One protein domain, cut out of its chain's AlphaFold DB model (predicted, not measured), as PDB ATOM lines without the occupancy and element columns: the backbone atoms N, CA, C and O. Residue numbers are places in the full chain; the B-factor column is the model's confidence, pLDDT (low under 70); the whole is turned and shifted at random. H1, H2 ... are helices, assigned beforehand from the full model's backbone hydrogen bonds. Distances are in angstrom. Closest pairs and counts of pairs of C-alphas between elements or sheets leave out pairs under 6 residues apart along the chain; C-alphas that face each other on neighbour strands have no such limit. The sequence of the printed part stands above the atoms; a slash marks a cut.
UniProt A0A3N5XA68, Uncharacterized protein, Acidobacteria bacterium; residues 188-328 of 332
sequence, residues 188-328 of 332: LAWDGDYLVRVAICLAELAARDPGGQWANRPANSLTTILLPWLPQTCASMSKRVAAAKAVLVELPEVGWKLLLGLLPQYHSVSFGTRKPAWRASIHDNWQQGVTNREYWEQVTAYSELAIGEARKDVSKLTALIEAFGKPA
ATOM      1  N   LEU A 188    -127.435 -96.254-118.665       98.50
ATOM      2  CA  LEU A 188    -127.902 -97.479-118.014       98.50
ATOM      3  C   LEU A 188    -128.955 -98.229-118.833       98.50
ATOM      4  O   LEU A 188    -129.039 -99.450-118.721       98.50
ATOM      5  N   ALA A 189    -129.715 -97.539-119.689       98.00
ATOM      6  CA  ALA A 189    -130.700 -98.165-120.567       98.00
ATOM      7  C   ALA A 189    -130.078 -99.178-121.540       98.00
ATOM      8  O   ALA A 189    -130.773-100.086-122.002       98.00
ATOM      9  N   TRP A 190    -128.781 -99.046-121.845       97.44
ATOM     10  CA  TRP A 190    -128.060 -99.990-122.699       97.44
ATOM     11  C   TRP A 190    -127.998-101.398-122.125       97.44
ATOM     12  O   TRP A 190    -128.031-102.365-122.887       97.44
ATOM     13  N   ASP A 191    -127.987-101.519-120.804       95.88
ATOM     14  CA  ASP A 191    -128.069-102.792-120.113       95.88
ATOM     15  C   ASP A 191    -129.540-103.167-119.875       95.88
ATOM     16  O   ASP A 191    -130.298-102.504-119.158       95.88
ATOM     17  N   GLY A 192    -129.956-104.264-120.506       95.50
ATOM     18  CA  GLY A 192    -131.338-104.717-120.462       95.50
ATOM     19  C   GLY A 192    -131.824-105.128-119.073       95.50
ATOM     20  O   GLY A 192    -133.030-105.311-118.907       95.50
ATOM     21  N   ASP A 193    -130.953-105.306-118.083       96.44
ATOM     22  CA  ASP A 193    -131.366-105.582-116.703       96.44
ATOM     23  C   ASP A 193    -131.853-104.322-115.974       96.44
ATOM     24  O   ASP A 193    -132.699-104.421-115.085       96.44
ATOM     25  N   TYR A 194    -131.428-103.132-116.410       98.19
ATOM     26  CA  TYR A 194    -131.854-101.856-115.823       98.19
ATOM     27  C   TYR A 194    -132.945-101.137-116.624       98.19
ATOM     28  O   TYR A 194    -133.561-100.209-116.101       98.19
ATOM     29  N   LEU A 195    -133.235-101.573-117.858       98.50
ATOM     30  CA  LEU A 195    -134.136-100.870-118.782       98.50
ATOM     31  C   LEU A 195    -135.498-100.499-118.172       98.50
ATOM     32  O   LEU A 195    -135.960 -99.377-118.356       98.50
ATOM     33  N   VAL A 196    -136.151-101.420-117.456       98.50
ATOM     34  CA  VAL A 196    -137.476-101.154-116.866       98.50
ATOM     35  C   VAL A 196    -137.384-100.067-115.794       98.50
ATOM     36  O   VAL A 196    -138.157 -99.116-115.833       98.50
ATOM     37  N   ARG A 197    -136.406-100.161-114.883       98.62
ATOM     38  CA  ARG A 197    -136.188 -99.159-113.825       98.62
ATOM     39  C   ARG A 197    -135.871 -97.786-114.412       98.62
ATOM     40  O   ARG A 197    -136.459 -96.789-114.003       98.62
ATOM     41  N   VAL A 198    -135.000 -97.746-115.420       98.81
ATOM     42  CA  VAL A 198    -134.663 -96.521-116.156       98.81
ATOM     43  C   VAL A 198    -135.902 -95.911-116.813       98.81
ATOM     44  O   VAL A 198    -136.115 -94.705-116.702       98.81
ATOM     45  N   ALA A 199    -136.732 -96.727-117.469       98.81
ATOM     46  CA  ALA A 199    -137.944 -96.255-118.130       98.81
ATOM     47  C   ALA A 199    -138.930 -95.624-117.135       98.81
ATOM     48  O   ALA A 199    -139.471 -94.556-117.418       98.81
ATOM     49  N   ILE A 200    -139.109 -96.235-115.957       98.81
ATOM     50  CA  ILE A 200    -139.924 -95.664-114.876       98.81
ATOM     51  C   ILE A 200    -139.322 -94.352-114.363       98.81
ATOM     52  O   ILE A 200    -140.036 -93.357-114.318       98.81
ATOM     53  N   CYS A 201    -138.015 -94.296-114.077       98.81
ATOM     54  CA  CYS A 201    -137.356 -93.063-113.626       98.81
ATOM     55  C   CYS A 201    -137.529 -91.910-114.629       98.81
ATOM     56  O   CYS A 201    -137.863 -90.790-114.244       98.81
ATOM     57  N   LEU A 202    -137.329 -92.170-115.925       98.81
ATOM     58  CA  LEU A 202    -137.515 -91.166-116.977       98.81
ATOM     59  C   LEU A 202    -138.977 -90.736-117.110       98.81
ATOM     60  O   LEU A 202    -139.242 -89.557-117.339       98.81
ATOM     61  N   ALA A 203    -139.924 -91.661-116.959       98.75
ATOM     62  CA  ALA A 203    -141.344 -91.342-116.995       98.75
ATOM     63  C   ALA A 203    -141.774 -90.499-115.786       98.75
ATOM     64  O   ALA A 203    -142.498 -89.519-115.939       98.75
ATOM     65  N   GLU A 204    -141.273 -90.828-114.600       98.62
ATOM     66  CA  GLU A 204    -141.464 -90.064-113.372       98.62
ATOM     67  C   GLU A 204    -140.882 -88.647-113.452       98.62
ATOM     68  O   GLU A 204    -141.505 -87.694-112.980       98.62
ATOM     69  N   LEU A 205    -139.709 -88.489-114.071       98.31
ATOM     70  CA  LEU A 205    -139.143 -87.178-114.386       98.31
ATOM     71  C   LEU A 205    -140.006 -86.439-115.420       98.31
ATOM     72  O   LEU A 205    -140.283 -85.257-115.246       98.31
ATOM     73  N   ALA A 206    -140.477 -87.125-116.465       97.94
ATOM     74  CA  ALA A 206    -141.332 -86.541-117.501       97.94
ATOM     75  C   ALA A 206    -142.689 -86.061-116.958       97.94
ATOM     76  O   ALA A 206    -143.238 -85.093-117.471       97.94
ATOM     77  N   ALA A 207    -143.231 -86.721-115.932       97.75
ATOM     78  CA  ALA A 207    -144.468 -86.304-115.273       97.75
ATOM     79  C   ALA A 207    -144.309 -84.996-114.478       97.75
ATOM     80  O   ALA A 207    -145.286 -84.270-114.297       97.75
ATOM     81  N   ARG A 208    -143.091 -84.710-114.001       95.56
ATOM     82  CA  ARG A 208    -142.742 -83.522-113.204       95.56
ATOM     83  C   ARG A 208    -142.192 -82.367-114.050       95.56
ATOM     84  O   ARG A 208    -142.171 -81.230-113.590       95.56
ATOM     85  N   ASP A 209    -141.754 -82.650-115.275       94.44
ATOM     86  CA  ASP A 209    -141.163 -81.677-116.193       94.44
ATOM     87  C   ASP A 209    -142.186 -80.590-116.600       94.44
ATOM     88  O   ASP A 209    -143.174 -80.897-117.274       94.44
ATOM     89  N   PRO A 210    -141.963 -79.307-116.248       91.81
ATOM     90  CA  PRO A 210    -142.855 -78.207-116.620       91.81
ATOM     91  C   PRO A 210    -142.739 -77.809-118.104       91.81
ATOM     92  O   PRO A 210    -143.412 -76.875-118.551       91.81
ATOM     93  N   GLY A 211    -141.877 -78.480-118.871       87.94
ATOM     94  CA  GLY A 211    -141.504 -78.111-120.227       87.94
ATOM     95  C   GLY A 211    -140.495 -76.963-120.263       87.94
ATOM     96  O   GLY A 211    -139.977 -76.505-119.245       87.94
ATOM     97  N   GLY A 212    -140.192 -76.489-121.469       83.50
ATOM     98  CA  GLY A 212    -139.242 -75.402-121.713       83.50
ATOM     99  C   GLY A 212    -138.588 -75.542-123.087       83.50
ATOM    100  O   GLY A 212    -139.149 -76.177-123.977       83.50
ATOM    101  N   GLN A 213    -137.417 -74.931-123.284       79.12
ATOM    102  CA  GLN A 213    -136.839 -74.760-124.631       79.12
ATOM    103  C   GLN A 213    -135.822 -75.839-125.022       79.12
ATOM    104  O   GLN A 213    -135.567 -76.050-126.206       79.12
ATOM    105  N   TRP A 214    -135.243 -76.540-124.045       81.38
ATOM    106  CA  TRP A 214    -134.305 -77.628-124.318       81.38
ATOM    107  C   TRP A 214    -135.005 -78.852-124.903       81.38
ATOM    108  O   TRP A 214    -136.005 -79.316-124.359       81.38
ATOM    109  N   ALA A 215    -134.422 -79.405-125.969       82.00
ATOM    110  CA  ALA A 215    -134.843 -80.680-126.546       82.00
ATOM    111  C   ALA A 215    -134.428 -81.884-125.680       82.00
ATOM    112  O   ALA A 215    -135.074 -82.926-125.732       82.00
ATOM    113  N   ASN A 216    -133.363 -81.752-124.880       84.38
ATOM    114  CA  ASN A 216    -132.900 -82.805-123.978       84.38
ATOM    115  C   ASN A 216    -133.803 -82.874-122.734       84.38
ATOM    116  O   ASN A 216    -133.579 -82.157-121.757       84.38
ATOM    117  N   ARG A 217    -134.871 -83.672-122.827       92.50
ATOM    118  CA  ARG A 217    -135.972 -83.784-121.855       92.50
ATOM    119  C   ARG A 217    -136.245 -85.256-121.533       92.50
ATOM    120  O   ARG A 217    -136.103 -86.087-122.434       92.50
ATOM    121  N   PRO A 218    -136.746 -85.594-120.331       96.88
ATOM    122  CA  PRO A 218    -136.953 -86.986-119.928       96.88
ATOM    123  C   PRO A 218    -137.864 -87.783-120.874       96.88
ATOM    124  O   PRO A 218    -137.549 -88.921-121.219       96.88
ATOM    125  N   ALA A 219    -138.957 -87.178-121.361       96.94
ATOM    126  CA  ALA A 219    -139.872 -87.824-122.310       96.94
ATOM    127  C   ALA A 219    -139.195 -88.169-123.650       96.94
ATOM    128  O   ALA A 219    -139.484 -89.209-124.250       96.94
ATOM    129  N   ASN A 220    -138.264 -87.321-124.101       95.56
ATOM    130  CA  ASN A 220    -137.516 -87.538-125.335       95.56
ATOM    131  C   ASN A 220    -136.489 -88.656-125.155       95.56
ATOM    132  O   ASN A 220    -136.436 -89.546-126.003       95.56
ATOM    133  N   SER A 221    -135.741 -88.680-124.045       97.12
ATOM    134  CA  SER A 221    -134.838 -89.794-123.723       97.12
ATOM    135  C   SER A 221    -135.607 -91.118-123.633       97.12
ATOM    136  O   SER A 221    -135.227 -92.092-124.283       97.12
ATOM    137  N   LEU A 222    -136.745 -91.143-122.927       98.38
ATOM    138  CA  LEU A 222    -137.602 -92.328-122.789       98.38
ATOM    139  C   LEU A 222    -138.080 -92.868-124.143       98.38
ATOM    140  O   LEU A 222    -137.960 -94.062-124.418       98.38
ATOM    141  N   THR A 223    -138.590 -91.980-125.000       97.25
ATOM    142  CA  THR A 223    -139.039 -92.343-126.351       97.25
ATOM    143  C   THR A 223    -137.871 -92.860-127.185       97.25
ATOM    144  O   THR A 223    -137.976 -93.919-127.798       97.25
ATOM    145  N   THR A 224    -136.735 -92.156-127.160       96.44
ATOM    146  CA  THR A 224    -135.543 -92.479-127.960       96.44
ATOM    147  C   THR A 224    -134.973 -93.855-127.615       96.44
ATOM    148  O   THR A 224    -134.584 -94.597-128.516       96.44
ATOM    149  N   ILE A 225    -134.969 -94.232-126.333       97.25
ATOM    150  CA  ILE A 225    -134.520 -95.555-125.872       97.25
ATOM    151  C   ILE A 225    -135.363 -96.680-126.482       97.25
ATOM    152  O   ILE A 225    -134.822 -97.719-126.873       97.25
ATOM    153  N   LEU A 226    -136.678 -96.476-126.572       97.56
ATOM    154  CA  LEU A 226    -137.656 -97.509-126.917       97.56
ATOM    155  C   LEU A 226    -138.096 -97.497-128.388       97.56
ATOM    156  O   LEU A 226    -138.924 -98.330-128.764       97.56
ATOM    157  N   LEU A 227    -137.537 -96.612-129.226       96.00
ATOM    158  CA  LEU A 227    -137.872 -96.528-130.650       96.00
ATOM    159  C   LEU A 227    -137.797 -97.911-131.321       96.00
ATOM    160  O   LEU A 227    -136.773 -98.589-131.212       96.00
ATOM    161  N   PRO A 228    -138.838 -98.337-132.059       94.25
ATOM    162  CA  PRO A 228    -138.870 -99.674-132.646       94.25
ATOM    163  C   PRO A 228    -137.841 -99.865-133.765       94.25
ATOM    164  O   PRO A 228    -137.358-100.974-133.950       94.25
ATOM    165  N   TRP A 229    -137.494 -98.806-134.503       92.88
ATOM    166  CA  TRP A 229    -136.570 -98.858-135.645       92.88
ATOM    167  C   TRP A 229    -135.103 -98.599-135.265       92.88
ATOM    168  O   TRP A 229    -134.195 -99.002-135.991       92.88
ATOM    169  N   LEU A 230    -134.865 -97.942-134.126       93.62
ATOM    170  CA  LEU A 230    -133.529 -97.651-133.608       93.62
ATOM    171  C   LEU A 230    -133.508 -97.726-132.071       93.62
ATOM    172  O   LEU A 230    -133.345 -96.700-131.407       93.62
ATOM    173  N   PRO A 231    -133.654 -98.927-131.484       93.12
ATOM    174  CA  PRO A 231    -133.565 -99.083-130.038       93.12
ATOM    175  C   PRO A 231    -132.189 -98.634-129.541       93.12
ATOM    176  O   PRO A 231    -131.163 -99.031-130.096       93.12
ATOM    177  N   GLN A 232    -132.151 -97.828-128.482       95.62
ATOM    178  CA  GLN A 232    -130.899 -97.445-127.817       95.62
ATOM    179  C   GLN A 232    -130.676 -98.306-126.574       95.62
ATOM    180  O   GLN A 232    -130.513 -97.815-125.462       95.62
ATOM    181  N   THR A 233    -130.769 -99.618-126.772       95.31
ATOM    182  CA  THR A 233    -130.613-100.618-125.721       95.31
ATOM    183  C   THR A 233    -130.229-101.971-126.306       95.31
ATOM    184  O   THR A 233    -130.626-102.304-127.426       95.31
ATOM    185  N   CYS A 234    -129.489-102.782-125.545       94.50
ATOM    186  CA  CYS A 234    -129.233-104.185-125.875       94.50
ATOM    187  C   CYS A 234    -130.324-105.134-125.343       94.50
ATOM    188  O   CYS A 234    -130.231-106.348-125.518       94.50
ATOM    189  N   ALA A 235    -131.377-104.611-124.703       94.56
ATOM    190  CA  ALA A 235    -132.500-105.412-124.231       94.56
ATOM    191  C   ALA A 235    -133.262-106.082-125.386       94.56
ATOM    192  O   ALA A 235    -133.443-105.494-126.453       94.56
ATOM    193  N   SER A 236    -133.798-107.282-125.142       94.44
ATOM    194  CA  SER A 236    -134.683-107.974-126.087       94.44
ATOM    195  C   SER A 236    -135.968-107.183-126.365       94.44
ATOM    196  O   SER A 236    -136.414-106.382-125.540       94.44
ATOM    197  N   MET A 237    -136.634-107.469-127.492       95.56
ATOM    198  CA  MET A 237    -137.947-106.886-127.805       95.56
ATOM    199  C   MET A 237    -138.952-107.091-126.662       95.56
ATOM    200  O   MET A 237    -139.643-106.154-126.277       95.56
ATOM    201  N   SER A 238    -138.987-108.288-126.068       96.50
ATOM    202  CA  SER A 238    -139.868-108.588-124.934       96.50
ATOM    203  C   SER A 238    -139.617-107.671-123.736       96.50
ATOM    204  O   SER A 238    -140.575-107.158-123.158       96.50
ATOM    205  N   LYS A 239    -138.350-107.391-123.397       97.38
ATOM    206  CA  LYS A 239    -137.996-106.443-122.333       97.38
ATOM    207  C   LYS A 239    -138.363-104.999-122.702       97.38
ATOM    208  O   LYS A 239    -138.862-104.277-121.844       97.38
ATOM    209  N   ARG A 240    -138.195-104.580-123.964       98.12
ATOM    210  CA  ARG A 240    -138.614-103.240-124.437       98.12
ATOM    211  C   ARG A 240    -140.128-103.040-124.365       98.12
ATOM    212  O   ARG A 240    -140.591-101.978-123.956       98.12
ATOM    213  N   VAL A 241    -140.906-104.061-124.724       98.19
ATOM    214  CA  VAL A 241    -142.371-104.053-124.581       98.19
ATOM    215  C   VAL A 241    -142.771-104.042-123.107       98.19
ATOM    216  O   VAL A 241    -143.648-103.271-122.721       98.19
ATOM    217  N   ALA A 242    -142.095-104.828-122.263       98.38
ATOM    218  CA  ALA A 242    -142.333-104.827-120.823       98.38
ATOM    219  C   ALA A 242    -142.049-103.457-120.185       98.38
ATOM    220  O   ALA A 242    -142.842-103.008-119.365       98.38
ATOM    221  N   ALA A 243    -140.981-102.766-120.598       98.62
ATOM    222  CA  ALA A 243    -140.661-101.419-120.127       98.62
ATOM    223  C   ALA A 243    -141.745-100.397-120.512       98.62
ATOM    224  O   ALA A 243    -142.234 -99.674-119.647       98.62
ATOM    225  N   ALA A 244    -142.189-100.384-121.775       98.50
ATOM    226  CA  ALA A 244    -143.279 -99.505-122.212       98.50
ATOM    227  C   ALA A 244    -144.591 -99.795-121.464       98.50
ATOM    228  O   ALA A 244    -145.291 -98.874-121.045       98.50
ATOM    229  N   LYS A 245    -144.907-101.079-121.247       98.44
ATOM    230  CA  LYS A 245    -146.079-101.497-120.470       98.44
ATOM    231  C   LYS A 245    -145.978-101.067-119.006       98.44
ATOM    232  O   LYS A 245    -146.975-100.617-118.458       98.44
ATOM    233  N   ALA A 246    -144.807-101.195-118.383       98.62
ATOM    234  CA  ALA A 246    -144.590-100.760-117.006       98.62
ATOM    235  C   ALA A 246    -144.829 -99.250-116.869       98.62
ATOM    236  O   ALA A 246    -145.604 -98.837-116.015       98.62
ATOM    237  N   VAL A 247    -144.270 -98.437-117.775       98.75
ATOM    238  CA  VAL A 247    -144.530 -96.987-117.808       98.75
ATOM    239  C   VAL A 247    -146.020 -96.690-117.972       98.75
ATOM    240  O   VAL A 247    -146.542 -95.817-117.290       98.75
ATOM    241  N   LEU A 248    -146.718 -97.411-118.850       97.88
ATOM    242  CA  LEU A 248    -148.153 -97.225-119.053       97.88
ATOM    243  C   LEU A 248    -148.988 -97.543-117.803       97.88
ATOM    244  O   LEU A 248    -149.998 -96.885-117.572       97.88
ATOM    245  N   VAL A 249    -148.590 -98.543-117.019       97.81
ATOM    246  CA  VAL A 249    -149.292 -98.924-115.786       97.81
ATOM    247  C   VAL A 249    -149.017 -97.923-114.664       97.81
ATOM    248  O   VAL A 249    -149.959 -97.455-114.034       97.81
ATOM    249  N   GLU A 250    -147.749 -97.582-114.439       97.75
ATOM    250  CA  GLU A 250    -147.334 -96.731-113.316       97.75
ATOM    251  C   GLU A 250    -147.622 -95.244-113.571       97.75
ATOM    252  O   GLU A 250    -148.026 -94.518-112.664       97.75
ATOM    253  N   LEU A 251    -147.463 -94.776-114.817       98.12
ATOM    254  CA  LEU A 251    -147.678 -93.383-115.224       98.12
ATOM    255  C   LEU A 251    -148.547 -93.297-116.494       98.12
ATOM    256  O   LEU A 251    -148.027 -92.982-117.569       98.12
ATOM    257  N   PRO A 252    -149.874 -93.513-116.401       97.00
ATOM    258  CA  PRO A 252    -150.752 -93.662-117.568       97.00
ATOM    259  C   PRO A 252    -150.701 -92.515-118.580       97.00
ATOM    260  O   PRO A 252    -150.692 -92.759-119.787       97.00
ATOM    261  N   GLU A 253    -150.621 -91.266-118.116       96.25
ATOM    262  CA  GLU A 253    -150.562 -90.093-118.999       96.25
ATOM    263  C   GLU A 253    -149.234 -89.994-119.757       96.25
ATOM    264  O   GLU A 253    -149.208 -89.694-120.953       96.25
ATOM    265  N   VAL A 254    -148.118 -90.288-119.086       98.06
ATOM    266  CA  VAL A 254    -146.793 -90.314-119.723       98.06
ATOM    267  C   VAL A 254    -146.681 -91.519-120.652       98.06
ATOM    268  O   VAL A 254    -146.226 -91.381-121.785       98.06
ATOM    269  N   GLY A 255    -147.150 -92.687-120.213       97.88
ATOM    270  CA  GLY A 255    -147.152 -93.913-121.000       97.88
ATOM    271  C   GLY A 255    -148.024 -93.827-122.246       97.88
ATOM    272  O   GLY A 255    -147.632 -94.328-123.295       97.88
ATOM    273  N   TRP A 256    -149.157 -93.128-122.181       97.38
ATOM    274  CA  TRP A 256    -149.970 -92.862-123.365       97.38
ATOM    275  C   TRP A 256    -149.211 -92.020-124.397       97.38
ATOM    276  O   TRP A 256    -149.124 -92.403-125.565       97.38
ATOM    277  N   LYS A 257    -148.590 -90.913-123.967       95.88
ATOM    278  CA  LYS A 257    -147.757 -90.071-124.844       95.88
ATOM    279  C   LYS A 257    -146.565 -90.844-125.413       95.88
ATOM    280  O   LYS A 257    -146.265 -90.696-126.596       95.88
ATOM    281  N   LEU A 258    -145.933 -91.693-124.601       97.38
ATOM    282  CA  LEU A 258    -144.866 -92.591-125.035       97.38
ATOM    283  C   LEU A 258    -145.353 -93.515-126.154       97.38
ATOM    284  O   LEU A 258    -144.723 -93.566-127.202       97.38
ATOM    285  N   LEU A 259    -146.478 -94.213-125.969       96.12
ATOM    286  CA  LEU A 259    -147.000 -95.128-126.985       96.12
ATOM    287  C   LEU A 259    -147.276 -94.412-128.307       96.12
ATOM    288  O   LEU A 259    -146.841 -94.907-129.342       96.12
ATOM    289  N   LEU A 260    -147.899 -93.230-128.283       93.62
ATOM    290  CA  LEU A 260    -148.089 -92.416-129.491       93.62
ATOM    291  C   LEU A 260    -146.751 -92.045-130.156       93.62
ATOM    292  O   LEU A 260    -146.640 -92.070-131.383       93.62
ATOM    293  N   GLY A 261    -145.723 -91.753-129.357       92.88
ATOM    294  CA  GLY A 261    -144.357 -91.502-129.822       92.88
ATOM    295  C   GLY A 261    -143.668 -92.721-130.451       92.88
ATOM    296  O   GLY A 261    -142.772 -92.552-131.274       92.88
ATOM    297  N   LEU A 262    -144.091 -93.937-130.095       94.50
ATOM    298  CA  LEU A 262    -143.516 -95.202-130.565       94.50
ATOM    299  C   LEU A 262    -144.260 -95.819-131.760       94.50
ATOM    300  O   LEU A 262    -143.762 -96.779-132.352       94.50
ATOM    301  N   LEU A 263    -145.432 -95.292-132.121       91.50
ATOM    302  CA  LEU A 263    -146.144 -95.691-133.336       91.50
ATOM    303  C   LEU A 263    -145.383 -95.252-134.602       91.50
ATOM    304  O   LEU A 263    -144.534 -94.361-134.536       91.50
ATOM    305  N   PRO A 264    -145.672 -95.850-135.774       87.00
ATOM    306  CA  PRO A 264    -145.046 -95.449-137.031       87.00
ATOM    307  C   PRO A 264    -145.249 -93.956-137.328       87.00
ATOM    308  O   PRO A 264    -146.378 -93.471-137.378       87.00
ATOM    309  N   GLN A 265    -144.151 -93.232-137.560       79.12
ATOM    310  CA  GLN A 265    -144.156 -91.805-137.894       79.12
ATOM    311  C   GLN A 265    -143.424 -91.540-139.213       79.12
ATOM    312  O   GLN A 265    -142.389 -92.143-139.500       79.12
ATOM    313  N   TYR A 266    -143.935 -90.590-139.997       69.56
ATOM    314  CA  TYR A 266    -143.274 -90.096-141.209       69.56
ATOM    315  C   TYR A 266    -142.055 -89.256-140.831       69.56
ATOM    316  O   TYR A 266    -142.169 -88.356-140.004       69.56
ATOM    317  N   HIS A 267    -140.908 -89.520-141.463       70.44
ATOM    318  CA  HIS A 267    -139.684 -88.716-141.325       70.44
ATOM    319  C   HIS A 267    -139.171 -88.544-139.883       70.44
ATOM    320  O   HIS A 267    -138.655 -87.485-139.526       70.44
ATOM    321  N   SER A 268    -139.283 -89.586-139.055       80.12
ATOM    322  CA  SER A 268    -138.673 -89.580-137.722       80.12
ATOM    323  C   SER A 268    -137.143 -89.563-137.826       80.12
ATOM    324  O   SER A 268    -136.555 -90.327-138.593       80.12
ATOM    325  N   VAL A 269    -136.501 -88.691-137.048       84.44
ATOM    326  CA  VAL A 269    -135.043 -88.598-136.921       84.44
ATOM    327  C   VAL A 269    -134.687 -88.782-135.454       84.44
ATOM    328  O   VAL A 269    -135.355 -88.250-134.571       84.44
ATOM    329  N   SER A 270    -133.615 -89.525-135.198       88.62
ATOM    330  CA  SER A 270    -133.048 -89.700-133.866       88.62
ATOM    331  C   SER A 270    -131.530 -89.618-133.943       88.62
ATOM    332  O   SER A 270    -130.918 -90.177-134.852       88.62
ATOM    333  N   PHE A 271    -130.933 -88.932-132.971       86.38
ATOM    334  CA  PHE A 271    -129.480 -88.835-132.804       86.38
ATOM    335  C   PHE A 271    -128.930 -89.895-131.836       86.38
ATOM    336  O   PHE A 271    -127.739 -89.900-131.534       86.38
ATOM    337  N   GLY A 272    -129.789 -90.812-131.377       91.25
ATOM    338  CA  GLY A 272    -129.456 -91.815-130.377       91.25
ATOM    339  C   GLY A 272    -129.357 -91.243-128.963       91.25
ATOM    340  O   GLY A 272    -129.801 -90.130-128.694       91.25
ATOM    341  N   THR A 273    -128.794 -92.036-128.055       93.12
ATOM    342  CA  THR A 273    -128.578 -91.664-126.646       93.12
ATOM    343  C   THR A 273    -127.126 -91.875-126.235       93.12
ATOM    344  O   THR A 273    -126.344 -92.504-126.965       93.12
ATOM    345  N   ARG A 274    -126.734 -91.364-125.060       94.38
ATOM    346  CA  ARG A 274    -125.389 -91.608-124.525       94.38
ATOM    347  C   ARG A 274    -125.145 -93.111-124.322       94.38
ATOM    348  O   ARG A 274    -125.918 -93.796-123.661       94.38
ATOM    349  N   LYS A 275    -124.028 -93.608-124.860       94.44
ATOM    350  CA  LYS A 275    -123.548 -94.987-124.668       94.44
ATOM    351  C   LYS A 275    -122.640 -95.097-123.433       94.44
ATOM    352  O   LYS A 275    -121.969 -94.112-123.108       94.44
ATOM    353  N   PRO A 276    -122.570 -96.271-122.776       93.31
ATOM    354  CA  PRO A 276    -121.599 -96.522-121.714       93.31
ATOM    355  C   PRO A 276    -120.168 -96.379-122.229       93.31
ATOM    356  O   PRO A 276    -119.848 -96.799-123.341       93.31
ATOM    357  N   ALA A 277    -119.318 -95.759-121.416       91.12
ATOM    358  CA  ALA A 277    -117.903 -95.568-121.710       91.12
ATOM    359  C   ALA A 277    -117.027 -96.685-121.123       91.12
ATOM    360  O   ALA A 277    -115.968 -96.981-121.671       91.12
ATOM    361  N   TRP A 278    -117.459 -97.288-120.014       91.25
ATOM    362  CA  TRP A 278    -116.688 -98.240-119.214       91.25
ATOM    363  C   TRP A 278    -117.389 -99.584-119.060       91.25
ATOM    364  O   TRP A 278    -116.739-100.625-119.069       91.25
ATOM    365  N   ARG A 279    -118.715 -99.615-118.919       89.88
ATOM    366  CA  ARG A 279    -119.424-100.900-118.863       89.88
ATOM    367  C   ARG A 279    -119.523-101.527-120.250       89.88
ATOM    368  O   ARG A 279    -120.014-100.913-121.190       89.88
ATOM    369  N   ALA A 280    -119.139-102.799-120.347       84.31
ATOM    370  CA  ALA A 280    -119.267-103.610-121.558       84.31
ATOM    371  C   ALA A 280    -120.713-104.108-121.785       84.31
ATOM    372  O   ALA A 280    -120.939-105.289-122.035       84.31
ATOM    373  N   SER A 281    -121.705-103.221-121.650       83.19
ATOM    374  CA  SER A 281    -123.125-103.550-121.860       83.19
ATOM    375  C   SER A 281    -123.461-103.736-123.342       83.19
ATOM    376  O   SER A 281    -124.403-104.447-123.678       83.19
ATOM    377  N   ILE A 282    -122.683-103.108-124.228       86.31
ATOM    378  CA  ILE A 282    -122.794-103.257-125.679       86.31
ATOM    379  C   ILE A 282    -121.730-104.258-126.127       86.31
ATOM    380  O   ILE A 282    -120.538-103.988-126.009       86.31
ATOM    381  N   HIS A 283    -122.161-105.412-126.633       79.94
ATOM    382  CA  HIS A 283    -121.256-106.419-127.187       79.94
ATOM    383  C   HIS A 283    -120.679-105.978-128.540       79.94
ATOM    384  O   HIS A 283    -121.356-105.305-129.313       79.94
ATOM    385  N   ASP A 284    -119.470-106.436-128.875       78.06
ATOM    386  CA  ASP A 284    -118.789-106.093-130.138       78.06
ATOM    387  C   ASP A 284    -119.566-106.514-131.398       78.06
ATOM    388  O   ASP A 284    -119.389-105.942-132.471       78.06
ATOM    389  N   ASN A 285    -120.439-107.519-131.278       77.56
ATOM    390  CA  ASN A 285    -121.305-107.992-132.357       77.56
ATOM    391  C   ASN A 285    -122.653-107.253-132.437       77.56
ATOM    392  O   ASN A 285    -123.482-107.603-133.279       77.56
ATOM    393  N   TRP A 286    -122.898-106.267-131.569       83.94
ATOM    394  CA  TRP A 286    -124.109-105.458-131.614       83.94
ATOM    395  C   TRP A 286    -124.137-104.632-132.902       83.94
ATOM    396  O   TRP A 286    -123.183-103.928-133.235       83.94
ATOM    397  N   GLN A 287    -125.254-104.703-133.621       82.00
ATOM    398  CA  GLN A 287    -125.481-103.927-134.834       82.00
ATOM    399  C   GLN A 287    -126.517-102.842-134.575       82.00
ATOM    400  O   GLN A 287    -127.489-103.043-133.849       82.00
ATOM    401  N   GLN A 288    -126.300-101.680-135.183       82.19
ATOM    402  CA  GLN A 288    -127.228-100.568-135.073       82.19
ATOM    403  C   GLN A 288    -128.491-100.827-135.900       82.19
ATOM    404  O   GLN A 288    -128.408-101.146-137.084       82.19
ATOM    405  N   GLY A 289    -129.649-100.592-135.283       83.50
ATOM    406  CA  GLY A 289    -130.954-100.753-135.919       83.50
ATOM    407  C   GLY A 289    -131.548-102.142-135.703       83.50
ATOM    408  O   GLY A 289    -131.094-102.906-134.852       83.50
ATOM    409  N   VAL A 290    -132.607-102.442-136.447       88.12
ATOM    410  CA  VAL A 290    -133.331-103.716-136.381       88.12
ATOM    411  C   VAL A 290    -133.675-104.195-137.785       88.12
ATOM    412  O   VAL A 290    -133.730-103.411-138.735       88.12
ATOM    413  N   THR A 291    -133.949-105.486-137.927       91.50
ATOM    414  CA  THR A 291    -134.515-106.019-139.167       91.50
ATOM    415  C   THR A 291    -135.944-105.509-139.379       91.50
ATOM    416  O   THR A 291    -136.665-105.215-138.425       91.50
ATOM    417  N   ASN A 292    -136.410-105.481-140.634       90.25
ATOM    418  CA  ASN A 292    -137.802-105.119-140.949       90.25
ATOM    419  C   ASN A 292    -138.823-105.968-140.175       90.25
ATOM    420  O   ASN A 292    -139.878-105.472-139.792       90.25
ATOM    421  N   ARG A 293    -138.510-107.248-139.939       92.62
ATOM    422  CA  ARG A 293    -139.367-108.153-139.174       92.62
ATOM    423  C   ARG A 293    -139.468-107.720-137.711       92.62
ATOM    424  O   ARG A 293    -140.573-107.531-137.224       92.62
ATOM    425  N   GLU A 294    -138.334-107.503-137.048       92.44
ATOM    426  CA  GLU A 294    -138.292-107.052-135.647       92.44
ATOM    427  C   GLU A 294    -138.963-105.687-135.463       92.44
ATOM    428  O   GLU A 294    -139.681-105.481-134.484       92.44
ATOM    429  N   TYR A 295    -138.779-104.774-136.423       93.69
ATOM    430  CA  TYR A 295    -139.468-103.486-136.439       93.69
ATOM    431  C   TYR A 295    -140.991-103.664-136.408       93.69
ATOM    432  O   TYR A 295    -141.654-103.132-135.517       93.69
ATOM    433  N   TRP A 296    -141.553-104.436-137.346       93.38
ATOM    434  CA  TRP A 296    -143.003-104.638-137.425       93.38
ATOM    435  C   TRP A 296    -143.557-105.446-136.247       93.38
ATOM    436  O   TRP A 296    -144.660-105.152-135.786       93.38
ATOM    437  N   GLU A 297    -142.801-106.411-135.718       95.25
ATOM    438  CA  GLU A 297    -143.169-107.161-134.509       95.25
ATOM    439  C   GLU A 297    -143.294-106.226-133.292       95.25
ATOM    440  O   GLU A 297    -144.302-106.258-132.584       95.25
ATOM    441  N   GLN A 298    -142.329-105.326-133.085       95.81
ATOM    442  CA  GLN A 298    -142.369-104.372-131.974       95.81
ATOM    443  C   GLN A 298    -143.441-103.291-132.161       95.81
ATOM    444  O   GLN A 298    -144.153-102.967-131.211       95.81
ATOM    445  N   VAL A 299    -143.600-102.761-133.380       94.12
ATOM    446  CA  VAL A 299    -144.677-101.812-133.717       94.12
ATOM    447  C   VAL A 299    -146.048-102.420-133.443       94.12
ATOM    448  O   VAL A 299    -146.912-101.747-132.879       94.12
ATOM    449  N   THR A 300    -146.253-103.686-133.809       94.75
ATOM    450  CA  THR A 300    -147.515-104.395-133.557       94.75
ATOM    451  C   THR A 300    -147.773-104.494-132.058       94.75
ATOM    452  O   THR A 300    -148.843-104.095-131.606       94.75
ATOM    453  N   ALA A 301    -146.771-104.897-131.270       97.12
ATOM    454  CA  ALA A 301    -146.900-104.983-129.817       97.12
ATOM    455  C   ALA A 301    -147.244-103.627-129.167       97.12
ATOM    456  O   ALA A 301    -148.118-103.555-128.304       97.12
ATOM    457  N   TYR A 302    -146.606-102.531-129.589       96.62
ATOM    458  CA  TYR A 302    -146.952-101.191-129.095       96.62
ATOM    459  C   TYR A 302    -148.342-100.736-129.544       96.62
ATOM    460  O   TYR A 302    -149.067-100.126-128.757       96.62
ATOM    461  N   SER A 303    -148.749-101.077-130.768       94.44
ATOM    462  CA  SER A 303    -150.088-100.777-131.284       94.44
ATOM    463  C   SER A 303    -151.172-101.512-130.497       94.44
ATOM    464  O   SER A 303    -152.195-100.920-130.170       94.44
ATOM    465  N   GLU A 304    -150.945-102.773-130.130       95.38
ATOM    466  CA  GLU A 304    -151.866-103.548-129.292       95.38
ATOM    467  C   GLU A 304    -152.031-102.933-127.898       95.38
ATOM    468  O   GLU A 304    -153.162-102.815-127.417       95.38
ATOM    469  N   LEU A 305    -150.937-102.472-127.277       95.75
ATOM    470  CA  LEU A 305    -151.002-101.727-126.014       95.75
ATOM    471  C   LEU A 305    -151.818-100.435-126.174       95.75
ATOM    472  O   LEU A 305    -152.711-100.171-125.369       95.75
ATOM    473  N   ALA A 306    -151.566 -99.662-127.235       94.75
ATOM    474  CA  ALA A 306    -152.274 -98.410-127.494       94.75
ATOM    475  C   ALA A 306    -153.777 -98.632-127.747       94.75
ATOM    476  O   ALA A 306    -154.612 -97.923-127.188       94.75
ATOM    477  N   ILE A 307    -154.141 -99.650-128.532       93.75
ATOM    478  CA  ILE A 307    -155.540-100.035-128.775       93.75
ATOM    479  C   ILE A 307    -156.212-100.469-127.468       93.75
ATOM    480  O   ILE A 307    -157.366-100.109-127.223       93.75
ATOM    481  N   GLY A 308    -155.512-101.233-126.625       94.00
ATOM    482  CA  GLY A 308    -156.020-101.673-125.325       94.00
ATOM    483  C   GLY A 308    -156.411-100.509-124.411       94.00
ATOM    484  O   GLY A 308    -157.452-100.572-123.758       94.00
ATOM    485  N   GLU A 309    -155.623 -99.436-124.410       93.31
ATOM    486  CA  GLU A 309    -155.914 -98.215-123.649       93.31
ATOM    487  C   GLU A 309    -156.990 -97.350-124.303       93.31
ATOM    488  O   GLU A 309    -157.912 -96.899-123.626       93.31
ATOM    489  N   ALA A 310    -156.942 -97.183-125.625       92.25
ATOM    490  CA  ALA A 310    -157.931 -96.411-126.374       92.25
ATOM    491  C   ALA A 310    -159.356 -96.981-126.264       92.25
ATOM    492  O   ALA A 310    -160.330 -96.236-126.272       92.25
ATOM    493  N   ARG A 311    -159.513 -98.302-126.109       91.12
ATOM    494  CA  ARG A 311    -160.833 -98.928-125.893       91.12
ATOM    495  C   ARG A 311    -161.519 -98.487-124.601       91.12
ATOM    496  O   ARG A 311    -162.733 -98.627-124.493       91.12
ATOM    497  N   LYS A 312    -160.753 -98.002-123.622       90.75
ATOM    498  CA  LYS A 312    -161.259 -97.568-122.316       90.75
ATOM    499  C   LYS A 312    -161.605 -96.075-122.296       90.75
ATOM    500  O   LYS A 312    -162.272 -95.634-121.367       90.75
ATOM    501  N   ASP A 313    -161.158 -95.311-123.296       90.69
ATOM    502  CA  ASP A 313    -161.231 -93.851-123.324       90.69
ATOM    503  C   ASP A 313    -161.417 -93.331-124.760       90.69
ATOM    504  O   ASP A 313    -160.523 -93.415-125.607       90.69
ATOM    505  N   VAL A 314    -162.588 -92.747-125.027       89.19
ATOM    506  CA  VAL A 314    -162.966 -92.224-126.350       89.19
ATOM    507  C   VAL A 314    -161.987 -91.152-126.843       89.19
ATOM    508  O   VAL A 314    -161.700 -91.102-128.037       89.19
ATOM    509  N   SER A 315    -161.427 -90.331-125.949       90.00
ATOM    510  CA  SER A 315    -160.471 -89.286-126.335       90.00
ATOM    511  C   SER A 315    -159.169 -89.883-126.883       90.00
ATOM    512  O   SER A 315    -158.648 -89.434-127.908       90.00
ATOM    513  N   LYS A 316    -158.692 -90.972-126.268       91.56
ATOM    514  CA  LYS A 316    -157.527 -91.739-126.723       91.56
ATOM    515  C   LYS A 316    -157.795 -92.443-128.051       91.56
ATOM    516  O   LYS A 316    -156.900 -92.509-128.890       91.56
ATOM    517  N   LEU A 317    -159.021 -92.916-128.283       88.88
ATOM    518  CA  LEU A 317    -159.416 -93.489-129.573       88.88
ATOM    519  C   LEU A 317    -159.327 -92.465-130.710       88.88
ATOM    520  O   LEU A 317    -158.774 -92.781-131.761       88.88
ATOM    521  N   THR A 318    -159.808 -91.238-130.497       87.38
ATOM    522  CA  THR A 318    -159.686 -90.153-131.483       87.38
ATOM    523  C   THR A 318    -158.223 -89.836-131.784       87.38
ATOM    524  O   THR A 318    -157.830 -89.852-132.949       87.38
ATOM    525  N   ALA A 319    -157.396 -89.654-130.749       87.00
ATOM    526  CA  ALA A 319    -155.964 -89.397-130.916       87.00
ATOM    527  C   ALA A 319    -155.244 -90.529-131.676       87.00
ATOM    528  O   ALA A 319    -154.361 -90.281-132.496       87.00
ATOM    529  N   LEU A 320    -155.644 -91.784-131.442       87.00
ATOM    530  CA  LEU A 320    -155.086 -92.943-132.133       87.00
ATOM    531  C   LEU A 320    -155.465 -92.963-133.621       87.00
ATOM    532  O   LEU A 320    -154.614 -93.231-134.467       87.00
ATOM    533  N   ILE A 321    -156.720 -92.644-133.959       84.56
ATOM    534  CA  ILE A 321    -157.177 -92.535-135.353       84.56
ATOM    535  C   ILE A 321    -156.401 -91.437-136.087       84.56
ATOM    536  O   ILE A 321    -155.963 -91.657-137.213       84.56
ATOM    537  N   GLU A 322    -156.177 -90.286-135.456       82.00
ATOM    538  CA  GLU A 322    -155.381 -89.196-136.036       82.00
ATOM    539  C   GLU A 322    -153.917 -89.597-136.267       82.00
ATOM    540  O   GLU A 322    -153.321 -89.222-137.281       82.00
ATOM    541  N   ALA A 323    -153.340 -90.394-135.362       77.19
ATOM    542  CA  ALA A 323    -151.986 -90.918-135.514       77.19
ATOM    543  C   ALA A 323    -151.869 -91.892-136.704       77.19
ATOM    544  O   ALA A 323    -150.914 -91.791-137.477       77.19
ATOM    545  N   PHE A 324    -152.849 -92.787-136.897       71.44
ATOM    546  CA  PHE A 324    -152.875 -93.761-138.002       71.44
ATOM    547  C   PHE A 324    -153.398 -93.206-139.336       71.44
ATOM    548  O   PHE A 324    -153.071 -93.744-140.390       71.44
ATOM    549  N   GLY A 325    -154.203 -92.140-139.320       59.00
ATOM    550  CA  GLY A 325    -154.828 -91.545-140.507       59.00
ATOM    551  C   GLY A 325    -153.856 -90.846-141.464       59.00
ATOM    552  O   GLY A 325    -154.258 -90.388-142.532       59.00
ATOM    553  N   LYS A 326    -152.569 -90.770-141.114       56.81
ATOM    554  CA  LYS A 326    -151.509 -90.294-142.006       56.81
ATOM    555  C   LYS A 326    -151.088 -91.462-142.933       56.81
ATOM    556  O   LYS A 326    -150.705 -92.506-142.406       56.81
ATOM    557  N   PRO A 327    -151.172 -91.342-144.275       45.41
ATOM    558  CA  PRO A 327    -151.105 -92.473-145.220       45.41
ATOM    559  C   PRO A 327    -149.696 -93.050-145.435       45.41
ATOM    560  O   PRO A 327    -148.766 -92.304-145.734       45.41
ATOM    561  N   ALA A 328    -149.555 -94.382-145.320       46.25
ATOM    562  CA  ALA A 328    -148.283 -95.107-145.471       46.25
ATOM    563  C   ALA A 328    -147.711 -94.983-146.898       46.25
ATOM    564  O   ALA A 328    -148.497 -94.945-147.851       46.25
TER     565      ALA A 328
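AT A GLANCE: This is residues 188 to 328 of the 332 residues of an uncharacterized protein of Acidobacteria bacterium (UniProt A0A3N5XA68). Six helices pack together: H3, H4 and H5 make an up-and-down bundle, each running against the one before; H1 and H2 pack on H4, and H6 folds back from H5 at one end. The long loop 263 to 291 reaches out at the opposite end. The 141 printed residues, all helix by class with H1 to H6 in chain order and no named strand, are compact: radius of gyration of the C-alphas 14.9 A, spans 47 by 36 by 27 A.

HOW THE PARTS SIT: H5, residues 292 to 310, touches H3, residues 237 to 250, at C-alphas 298 and 237, 6.6 A apart, the closest. With residues 299 to 306 alone H5 touches the hub H4, residues 252 to 262, in a hairpin at 32 degrees. H4 touches H2, residues 218 to 226, and H1, residues 195 to 208. H6, residues 314 to 324, touches H5. O i to N i+4 pairs are within hydrogen-bond range throughout H2 to H6, and 9 of 10 in H1.

IN THESE COORDINATES: H5 is 26.3 A long from first to last C-alpha and begins with C-alpha 292 at (-137.802, -105.119, -140.949); H6 ends with C-alpha 324 at (-152.875, -93.761, -138.002).

THE WHOLE: The printed part has no cut; pLDDT is under 70 at residues 266 and 325 to 328.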